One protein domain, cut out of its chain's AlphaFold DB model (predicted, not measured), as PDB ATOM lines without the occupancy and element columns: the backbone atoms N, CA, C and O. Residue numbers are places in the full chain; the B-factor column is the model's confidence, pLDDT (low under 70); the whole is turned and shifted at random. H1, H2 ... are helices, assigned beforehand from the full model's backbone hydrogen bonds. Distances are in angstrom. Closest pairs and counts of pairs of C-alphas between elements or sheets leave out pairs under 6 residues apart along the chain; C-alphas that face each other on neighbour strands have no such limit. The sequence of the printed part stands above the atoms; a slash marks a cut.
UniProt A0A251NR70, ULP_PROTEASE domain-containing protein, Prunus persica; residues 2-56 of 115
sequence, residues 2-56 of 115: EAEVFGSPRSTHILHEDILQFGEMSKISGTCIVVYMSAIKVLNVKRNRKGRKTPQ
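Overview. This is residues 2 to 56 of the 115 residues of the protein "ULP_PROTEASE domain-containing protein" of Prunus persica (UniProt A0A251NR70). One long helix, H3, makes the long axis of a loose frame, with short H1 packed on its later part and H2 set crosswise near its beginning. Residues 7 to 15 span from H1 to H2, and the tail, residues 47 to 56, folds back beside H3. The printed part has 55 residues with three named helices, in the order H1, H2, H3, and no named strand; it is all helix, loose, with a radius of gyration of the C-alphas of 13.1 A and spans of 36 by 20 by 18 A.

Arrangement. H1, residues 2 to 6, touches residues 38 to 45 alone of H3, residues 30 to 46; their closest C-alphas, of Phe 6 and Val 42, are 7.1 A apart. H2, residues 16 to 23, is apart from H1. H2 is close to but not clearly touching H3, about perpendicular at 80 degrees; their closest C-alphas, of Asp 18 and Cys 32, are 6.7 A apart. Every O i to N i+4 pair is within hydrogen-bond range in H1 and H3, and 2 of 4 in H2.

Along the chain. H1 begins at C-alpha 2 (28.787, -12.435, 26.204) and is 6.2 A long. H2 is 11.2 A long. H3 is 24.9 A long and ends at C-alpha 46 (20.232, -15.593, 17.353).

Size, cuts and confidence. The farthest C-alphas, of Glu 2 and Glu 24, are 36.9 A apart. The printed part has no cut, and both links are short. The pLDDT is under 70 in residues 2 to 10 and 50 to 56.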
ATOM      1  N   GLU A   2      30.200 -12.761  25.909       45.38
ATOM      2  CA  GLU A   2      28.787 -12.435  26.204       45.38
ATOM      3  C   GLU A   2      28.523 -10.987  26.651       45.38
ATOM      4  O   GLU A   2      27.532 -10.386  26.242       45.38
ATOM      5  N   ALA A   3      29.439 -10.384  27.418       50.03
ATOM      6  CA  ALA A   3      29.311  -8.994  27.868       50.03
ATOM      7  C   ALA A   3      29.297  -7.971  26.708       50.03
ATOM      8  O   ALA A   3      28.676  -6.917  26.819       50.03
ATOM      9  N   GLU A   4      29.923  -8.287  25.567       53.34
ATOM     10  CA  GLU A   4      29.824  -7.467  24.347       53.34
ATOM     11  C   GLU A   4      28.496  -7.652  23.599       53.34
ATOM     12  O   GLU A   4      28.105  -6.798  22.802       53.34
ATOM     13  N   VAL A   5      27.843  -8.796  23.802       49.66
ATOM     14  CA  VAL A   5      26.678  -9.252  23.036       49.66
ATOM     15  C   VAL A   5      25.386  -8.754  23.676       49.66
ATOM     16  O   VAL A   5      24.534  -8.187  22.990       49.66
ATOM     17  N   PHE A   6      25.268  -8.904  24.994       54.75
ATOM     18  CA  PHE A   6      24.092  -8.479  25.756       54.75
ATOM     19  C   PHE A   6      24.255  -7.083  26.376       54.75
ATOM     20  O   PHE A   6      23.271  -6.464  26.778       54.75
ATOM     21  N   GLY A   7      25.479  -6.539  26.374       60.16
ATOM     22  CA  GLY A   7      25.819  -5.342  27.138       60.16
ATOM     23  C   GLY A   7      25.834  -5.623  28.640       60.16
ATOM     24  O   GLY A   7      25.664  -6.757  29.085       60.16
ATOM     25  N   SER A   8      26.045  -4.581  29.445       64.38
ATOM     26  CA  SER A   8      25.877  -4.700  30.892       64.38
ATOM     27  C   SER A   8      24.411  -5.010  31.214       64.38
ATOM     28  O   SER A   8      23.538  -4.330  30.663       64.38
ATOM     29  N   PRO A   9      24.126  -5.975  32.108       62.84
ATOM     30  CA  PRO A   9      22.774  -6.221  32.586       62.84
ATOM     31  C   PRO A   9      22.163  -4.916  33.098       62.84
ATOM     32  O   PRO A   9      22.749  -4.231  33.937       62.84
ATOM     33  N   ARG A  10      20.997  -4.550  32.566       67.19
ATOM     34  CA  ARG A  10      20.204  -3.425  33.061       67.19
ATOM     35  C   ARG A  10      18.837  -3.961  33.428       67.19
ATOM     36  O   ARG A  10      18.151  -4.506  32.569       67.19
ATOM     37  N   SER A  11      18.461  -3.806  34.692       74.88
ATOM     38  CA  SER A  11      17.081  -4.044  35.098       74.88
ATOM     39  C   SER A  11      16.225  -2.939  34.491       74.88
ATOM     40  O   SER A  11      16.429  -1.761  34.781       74.88
ATOM     41  N   THR A  12      15.314  -3.314  33.602       74.88
ATOM     42  CA  THR A  12      14.284  -2.428  33.058       74.88
ATOM     43  C   THR A  12      12.938  -3.064  33.348       74.88
ATOM     44  O   THR A  12      12.700  -4.197  32.933       74.88
ATOM     45  N   HIS A  13      12.078  -2.348  34.063       84.00
ATOM     46  CA  HIS A  13      10.734  -2.803  34.402       84.00
ATOM     47  C   HIS A  13       9.754  -2.269  33.364       84.00
ATOM     48  O   HIS A  13       9.790  -1.082  33.056       84.00
ATOM     49  N   ILE A  14       8.918  -3.149  32.818       83.62
ATOM     50  CA  ILE A  14       7.790  -2.761  31.970       83.62
ATOM     51  C   ILE A  14       6.580  -2.701  32.884       83.62
ATOM     52  O   ILE A  14       6.256  -3.701  33.533       83.62
ATOM     53  N   LEU A  15       5.957  -1.535  32.967       87.88
ATOM     54  CA  LEU A  15       4.754  -1.352  33.762       87.88
ATOM     55  C   LEU A  15       3.504  -1.596  32.909       87.88
ATOM     56  O   LEU A  15       3.573  -1.715  31.685       87.88
ATOM     57  N   HIS A  16       2.341  -1.692  33.544       86.31
ATOM     58  CA  HIS A  16       1.088  -1.889  32.814       86.31
ATOM     59  C   HIS A  16       0.790  -0.699  31.886       86.31
ATOM     60  O   HIS A  16       0.337  -0.877  30.756       86.31
ATOM     61  N   GLU A  17       1.139   0.509  32.320       86.56
ATOM     62  CA  GLU A  17       0.969   1.753  31.571       86.56
ATOM     63  C   GLU A  17       1.803   1.758  30.284       86.56
ATOM     64  O   GLU A  17       1.349   2.252  29.253       86.56
ATOM     65  N   ASP A  18       2.997   1.162  30.317       83.56
ATOM     66  CA  ASP A  18       3.862   1.015  29.143       83.56
ATOM     67  C   ASP A  18       3.202   0.153  28.052       83.56
ATOM     68  O   ASP A  18       3.418   0.385  26.863       83.56
ATOM     69  N   ILE A  19       2.384  -0.832  28.447       83.88
ATOM     70  CA  ILE A  19       1.632  -1.697  27.528       83.88
ATOM     71  C   ILE A  19       0.379  -0.989  27.012       83.88
ATOM     72  O   ILE A  19       0.111  -1.021  25.809       83.88
ATOM     73  N   LEU A  20      -0.367  -0.319  27.896       84.69
ATOM     74  CA  LEU A  20      -1.566   0.432  27.516       84.69
ATOM     75  C   LEU A  20      -1.263   1.518  26.482       84.69
ATOM     76  O   LEU A  20      -2.044   1.695  25.549       84.69
ATOM     77  N   GLN A  21      -0.097   2.167  26.567       80.94
ATOM     78  CA  GLN A  21       0.323   3.178  25.592       80.94
ATOM     79  C   GLN A  21       0.299   2.676  24.141       80.94
ATOM     80  O   GLN A  21      -0.024   3.439  23.229       80.94
ATOM     81  N   PHE A  22       0.597   1.392  23.915       74.12
ATOM     82  CA  PHE A  22       0.513   0.795  22.581       74.12
ATOM     83  C   PHE A  22      -0.932   0.611  22.109       74.12
ATOM     84  O   PHE A  22      -1.209   0.822  20.931       74.12
ATOM     85  N   GLY A  23      -1.843   0.220  23.006       74.31
ATOM     86  CA  GLY A  23      -3.261   0.025  22.686       74.31
ATOM     87  C   GLY A  23      -4.021   1.340  22.507       74.31
ATOM     88  O   GLY A  23      -4.918   1.434  21.674       74.31
ATOM     89  N   GLU A  24      -3.623   2.373  23.244       80.25
ATOM     90  CA  GLU A  24      -4.238   3.703  23.213       80.25
ATOM     91  C   GLU A  24      -3.621   4.633  22.158       80.25
ATOM     92  O   GLU A  24      -4.018   5.793  22.053       80.25
ATOM     93  N   MET A  25      -2.649   4.146  21.372       71.12
ATOM     94  CA  MET A  25      -1.933   4.941  20.365       71.12
ATOM     95  C   MET A  25      -1.322   6.230  20.947       71.12
ATOM     96  O   MET A  25      -1.228   7.257  20.270       71.12
ATOM     97  N   SER A  26      -0.912   6.188  22.215       74.81
ATOM     98  CA  SER A  26      -0.355   7.335  22.925       74.81
ATOM     99  C   SER A  26       1.174   7.368  22.826       74.81
ATOM    100  O   SER A  26       1.820   6.506  22.221       74.81
ATOM    101  N   LYS A  27       1.790   8.434  23.354       76.38
ATOM    102  CA  LYS A  27       3.246   8.603  23.293       76.38
ATOM    103  C   LYS A  27       3.930   7.479  24.075       76.38
ATOM    104  O   LYS A  27       3.833   7.425  25.295       76.38
ATOM    105  N   ILE A  28       4.697   6.663  23.358       82.38
ATOM    106  CA  ILE A  28       5.463   5.551  23.921       82.38
ATOM    107  C   ILE A  28       6.564   6.071  24.856       82.38
ATOM    108  O   ILE A  28       7.312   7.000  24.517       82.38
ATOM    109  N   SER A  29       6.690   5.440  26.021       81.00
ATOM    110  CA  SER A  29       7.735   5.735  26.997       81.00
ATOM    111  C   SER A  29       9.142   5.385  26.487       81.00
ATOM    112  O   SER A  29       9.355   4.494  25.658       81.00
ATOM    113  N   GLY A  30      10.158   6.069  27.022       79.75
ATOM    114  CA  GLY A  30      11.558   5.741  26.732       79.75
ATOM    115  C   GLY A  30      11.935   4.311  27.143       79.75
ATOM    116  O   GLY A  30      12.807   3.703  26.520       79.75
ATOM    117  N   THR A  31      11.247   3.749  28.141       82.69
ATOM    118  CA  THR A  31      11.452   2.380  28.629       82.69
ATOM    119  C   THR A  31      11.142   1.352  27.547       82.69
ATOM    120  O   THR A  31      11.990   0.509  27.240       82.69
ATOM    121  N   CYS A  32       9.992   1.482  26.882       81.44
ATOM    122  CA  CYS A  32       9.599   0.629  25.761       81.44
ATOM    123  C   CYS A  32      10.612   0.664  24.613       81.44
ATOM    124  O   CYS A  32      10.945  -0.373  24.035       81.44
ATOM    125  N   ILE A  33      11.162   1.846  24.319       81.81
ATOM    126  CA  ILE A  33      12.203   2.004  23.298       81.81
ATOM    127  C   ILE A  33      13.452   1.209  23.699       81.81
ATOM    128  O   ILE A  33      13.974   0.437  22.895       81.81
ATOM    129  N   VAL A  34      13.929   1.349  24.939       80.81
ATOM    130  CA  VAL A  34      15.125   0.637  25.430       80.81
ATOM    131  C   VAL A  34      14.938  -0.883  25.393       80.81
ATOM    132  O   VAL A  34      15.848  -1.598  24.952       80.81
ATOM    133  N   VAL A  35      13.768  -1.376  25.804       82.50
ATOM    134  CA  VAL A  35      13.415  -2.803  25.734       82.50
ATOM    135  C   VAL A  35      13.446  -3.292  24.287       82.50
ATOM    136  O   VAL A  35      14.128  -4.275  23.986       82.50
ATOM    137  N   TYR A  36      12.790  -2.578  23.372       82.81
ATOM    138  CA  TYR A  36      12.745  -2.937  21.955       82.81
ATOM    139  C   TYR A  36      14.144  -2.979  21.320       82.81
ATOM    140  O   TYR A  36      14.515  -3.956  20.662       82.81
ATOM    141  N   MET A  37      14.976  -1.968  21.588       77.81
ATOM    142  CA  MET A  37      16.360  -1.938  21.105       77.81
ATOM    143  C   MET A  37      17.186  -3.115  21.641       77.81
ATOM    144  O   MET A  37      18.053  -3.636  20.934       77.81
ATOM    145  N   SER A  38      16.937  -3.538  22.880       77.38
ATOM    146  CA  SER A  38      17.625  -4.677  23.499       77.38
ATOM    147  C   SER A  38      17.169  -6.004  22.883       77.38
ATOM    148  O   SER A  38      18.005  -6.848  22.554       77.38
ATOM    149  N   ALA A  39      15.870  -6.150  22.607       80.38
ATOM    150  CA  ALA A  39      15.318  -7.305  21.901       80.38
ATOM    151  C   ALA A  39      15.900  -7.458  20.480       80.38
ATOM    152  O   ALA A  39      16.268  -8.567  20.082       80.38
ATOM    153  N   ILE A  40      16.076  -6.353  19.739       78.38
ATOM    154  CA  ILE A  40      16.719  -6.368  18.411       78.38
ATOM    155  C   ILE A  40      18.140  -6.942  18.482       78.38
ATOM    156  O   ILE A  40      18.528  -7.739  17.624       78.38
ATOM    157  N   LYS A  41      18.923  -6.561  19.500       75.31
ATOM    158  CA  LYS A  41      20.290  -7.078  19.683       75.31
ATOM    159  C   LYS A  41      20.287  -8.591  19.869       75.31
ATOM    160  O   LYS A  41      21.004  -9.288  19.155       75.31
ATOM    161  N   VAL A  42      19.426  -9.094  20.755       78.75
ATOM    162  CA  VAL A  42      19.274 -10.536  21.015       78.75
ATOM    163  C   VAL A  42      18.859 -11.285  19.743       78.75
ATOM    164  O   VAL A  42      19.416 -12.339  19.431       78.75
ATOM    165  N   LEU A  43      17.920 -10.738  18.967       80.88
ATOM    166  CA  LEU A  43      17.445 -11.361  17.731       80.88
ATOM    167  C   LEU A  43      18.527 -11.423  16.641       80.88
ATOM    168  O   LEU A  43      18.652 -12.440  15.956       80.88
ATOM    169  N   ASN A  44      19.337 -10.374  16.485       76.94
ATOM    170  CA  ASN A  44      20.429 -10.367  15.506       76.94
ATOM    171  C   ASN A  44      21.503 -11.415  15.823       76.94
ATOM    172  O   ASN A  44      22.007 -12.067  14.907       76.94
ATOM    173  N   VAL A  45      21.791 -11.623  17.109       76.06
ATOM    174  CA  VAL A  45      22.717 -12.657  17.590       76.06
ATOM    175  C   VAL A  45      22.167 -14.047  17.296       76.06
ATOM    176  O   VAL A  45      22.856 -14.849  16.673       76.06
ATOM    177  N   LYS A  46      20.898 -14.310  17.650       80.56
ATOM    178  CA  LYS A  46      20.232 -15.593  17.353       80.56
ATOM    179  C   LYS A  46      20.239 -15.927  15.860       80.56
ATOM    180  O   LYS A  46      20.360 -17.087  15.488       80.56
ATOM    181  N   ARG A  47      20.126 -14.915  14.997       83.44
ATOM    182  CA  ARG A  47      20.150 -15.071  13.532       83.44
ATOM    183  C   ARG A  47      21.562 -15.077  12.937       83.44
ATOM    184  O   ARG A  47      21.689 -15.024  11.717       83.44
ATOM    185  N   ASN A  48      22.601 -15.087  13.776       77.25
ATOM    186  CA  ASN A  48      24.016 -15.020  13.403       77.25
ATOM    187  C   ASN A  48      24.337 -13.880  12.409       77.25
ATOM    188  O   ASN A  48      25.222 -13.982  11.557       77.25
ATOM    189  N   ARG A  49      23.581 -12.774  12.488       73.56
ATOM    190  CA  ARG A  49      23.764 -11.609  11.618       73.56
ATOM    191  C   ARG A  49      24.962 -10.810  12.122       73.56
ATOM    192  O   ARG A  49      24.869 -10.130  13.140       73.56
ATOM    193  N   LYS A  50      26.068 -10.828  11.374       62.25
ATOM    194  CA  LYS A  50      27.308 -10.068  11.658       62.25
ATOM    195  C   LYS A  50      27.190  -8.553  11.369       62.25
ATOM    196  O   LYS A  50      28.143  -7.926  10.920       62.25
ATOM    197  N   GLY A  51      26.007  -7.968  11.583       60.25
ATOM    198  CA  GLY A  51      25.682  -6.566  11.294       60.25
ATOM    199  C   GLY A  51      25.737  -5.640  12.517       60.25
ATOM    200  O   GLY A  51      25.997  -6.070  13.638       60.25
ATOM    201  N   ARG A  52      25.487  -4.340  12.290       54.66
ATOM    202  CA  ARG A  52      25.616  -3.245  13.274       54.66
ATOM    203  C   ARG A  52      24.922  -3.586  14.609       54.66
ATOM    204  O   ARG A  52      23.702  -3.705  14.671       54.66
ATOM    205  N   LYS A  53      25.714  -3.700  15.684       58.41
ATOM    206  CA  LYS A  53      25.304  -4.163  17.031       58.41
ATOM    207  C   LYS A  53      24.353  -3.210  17.778       58.41
ATOM    208  O   LYS A  53      23.839  -3.554  18.838       58.41
ATOM    209  N   THR A  54      24.130  -2.000  17.268       57.75
ATOM    210  CA  THR A  54      23.298  -0.982  17.924       57.75
ATOM    211  C   THR A  54      22.355  -0.319  16.925       57.75
ATOM    212  O   THR A  54      22.849   0.240  15.936       57.75
ATOM    213  N   PRO A  55      21.038  -0.325  17.184       64.38
ATOM    214  CA  PRO A  55      20.086   0.437  16.389       64.38
ATOM    215  C   PRO A  55      20.439   1.928  16.442       64.38
ATOM    216  O   PRO A  55      20.801   2.459  17.493       64.38
ATOM    217  N   GLN A  56      20.410   2.581  15.283       65.94
ATOM    218  CA  GLN A  56      20.679   4.010  15.147       65.94
ATOM    219  C   GLN A  56      19.343   4.743  15.116       65.94
ATOM    220  O   GLN A  56      18.473   4.399  14.321       65.94
TER     221      GLN A  56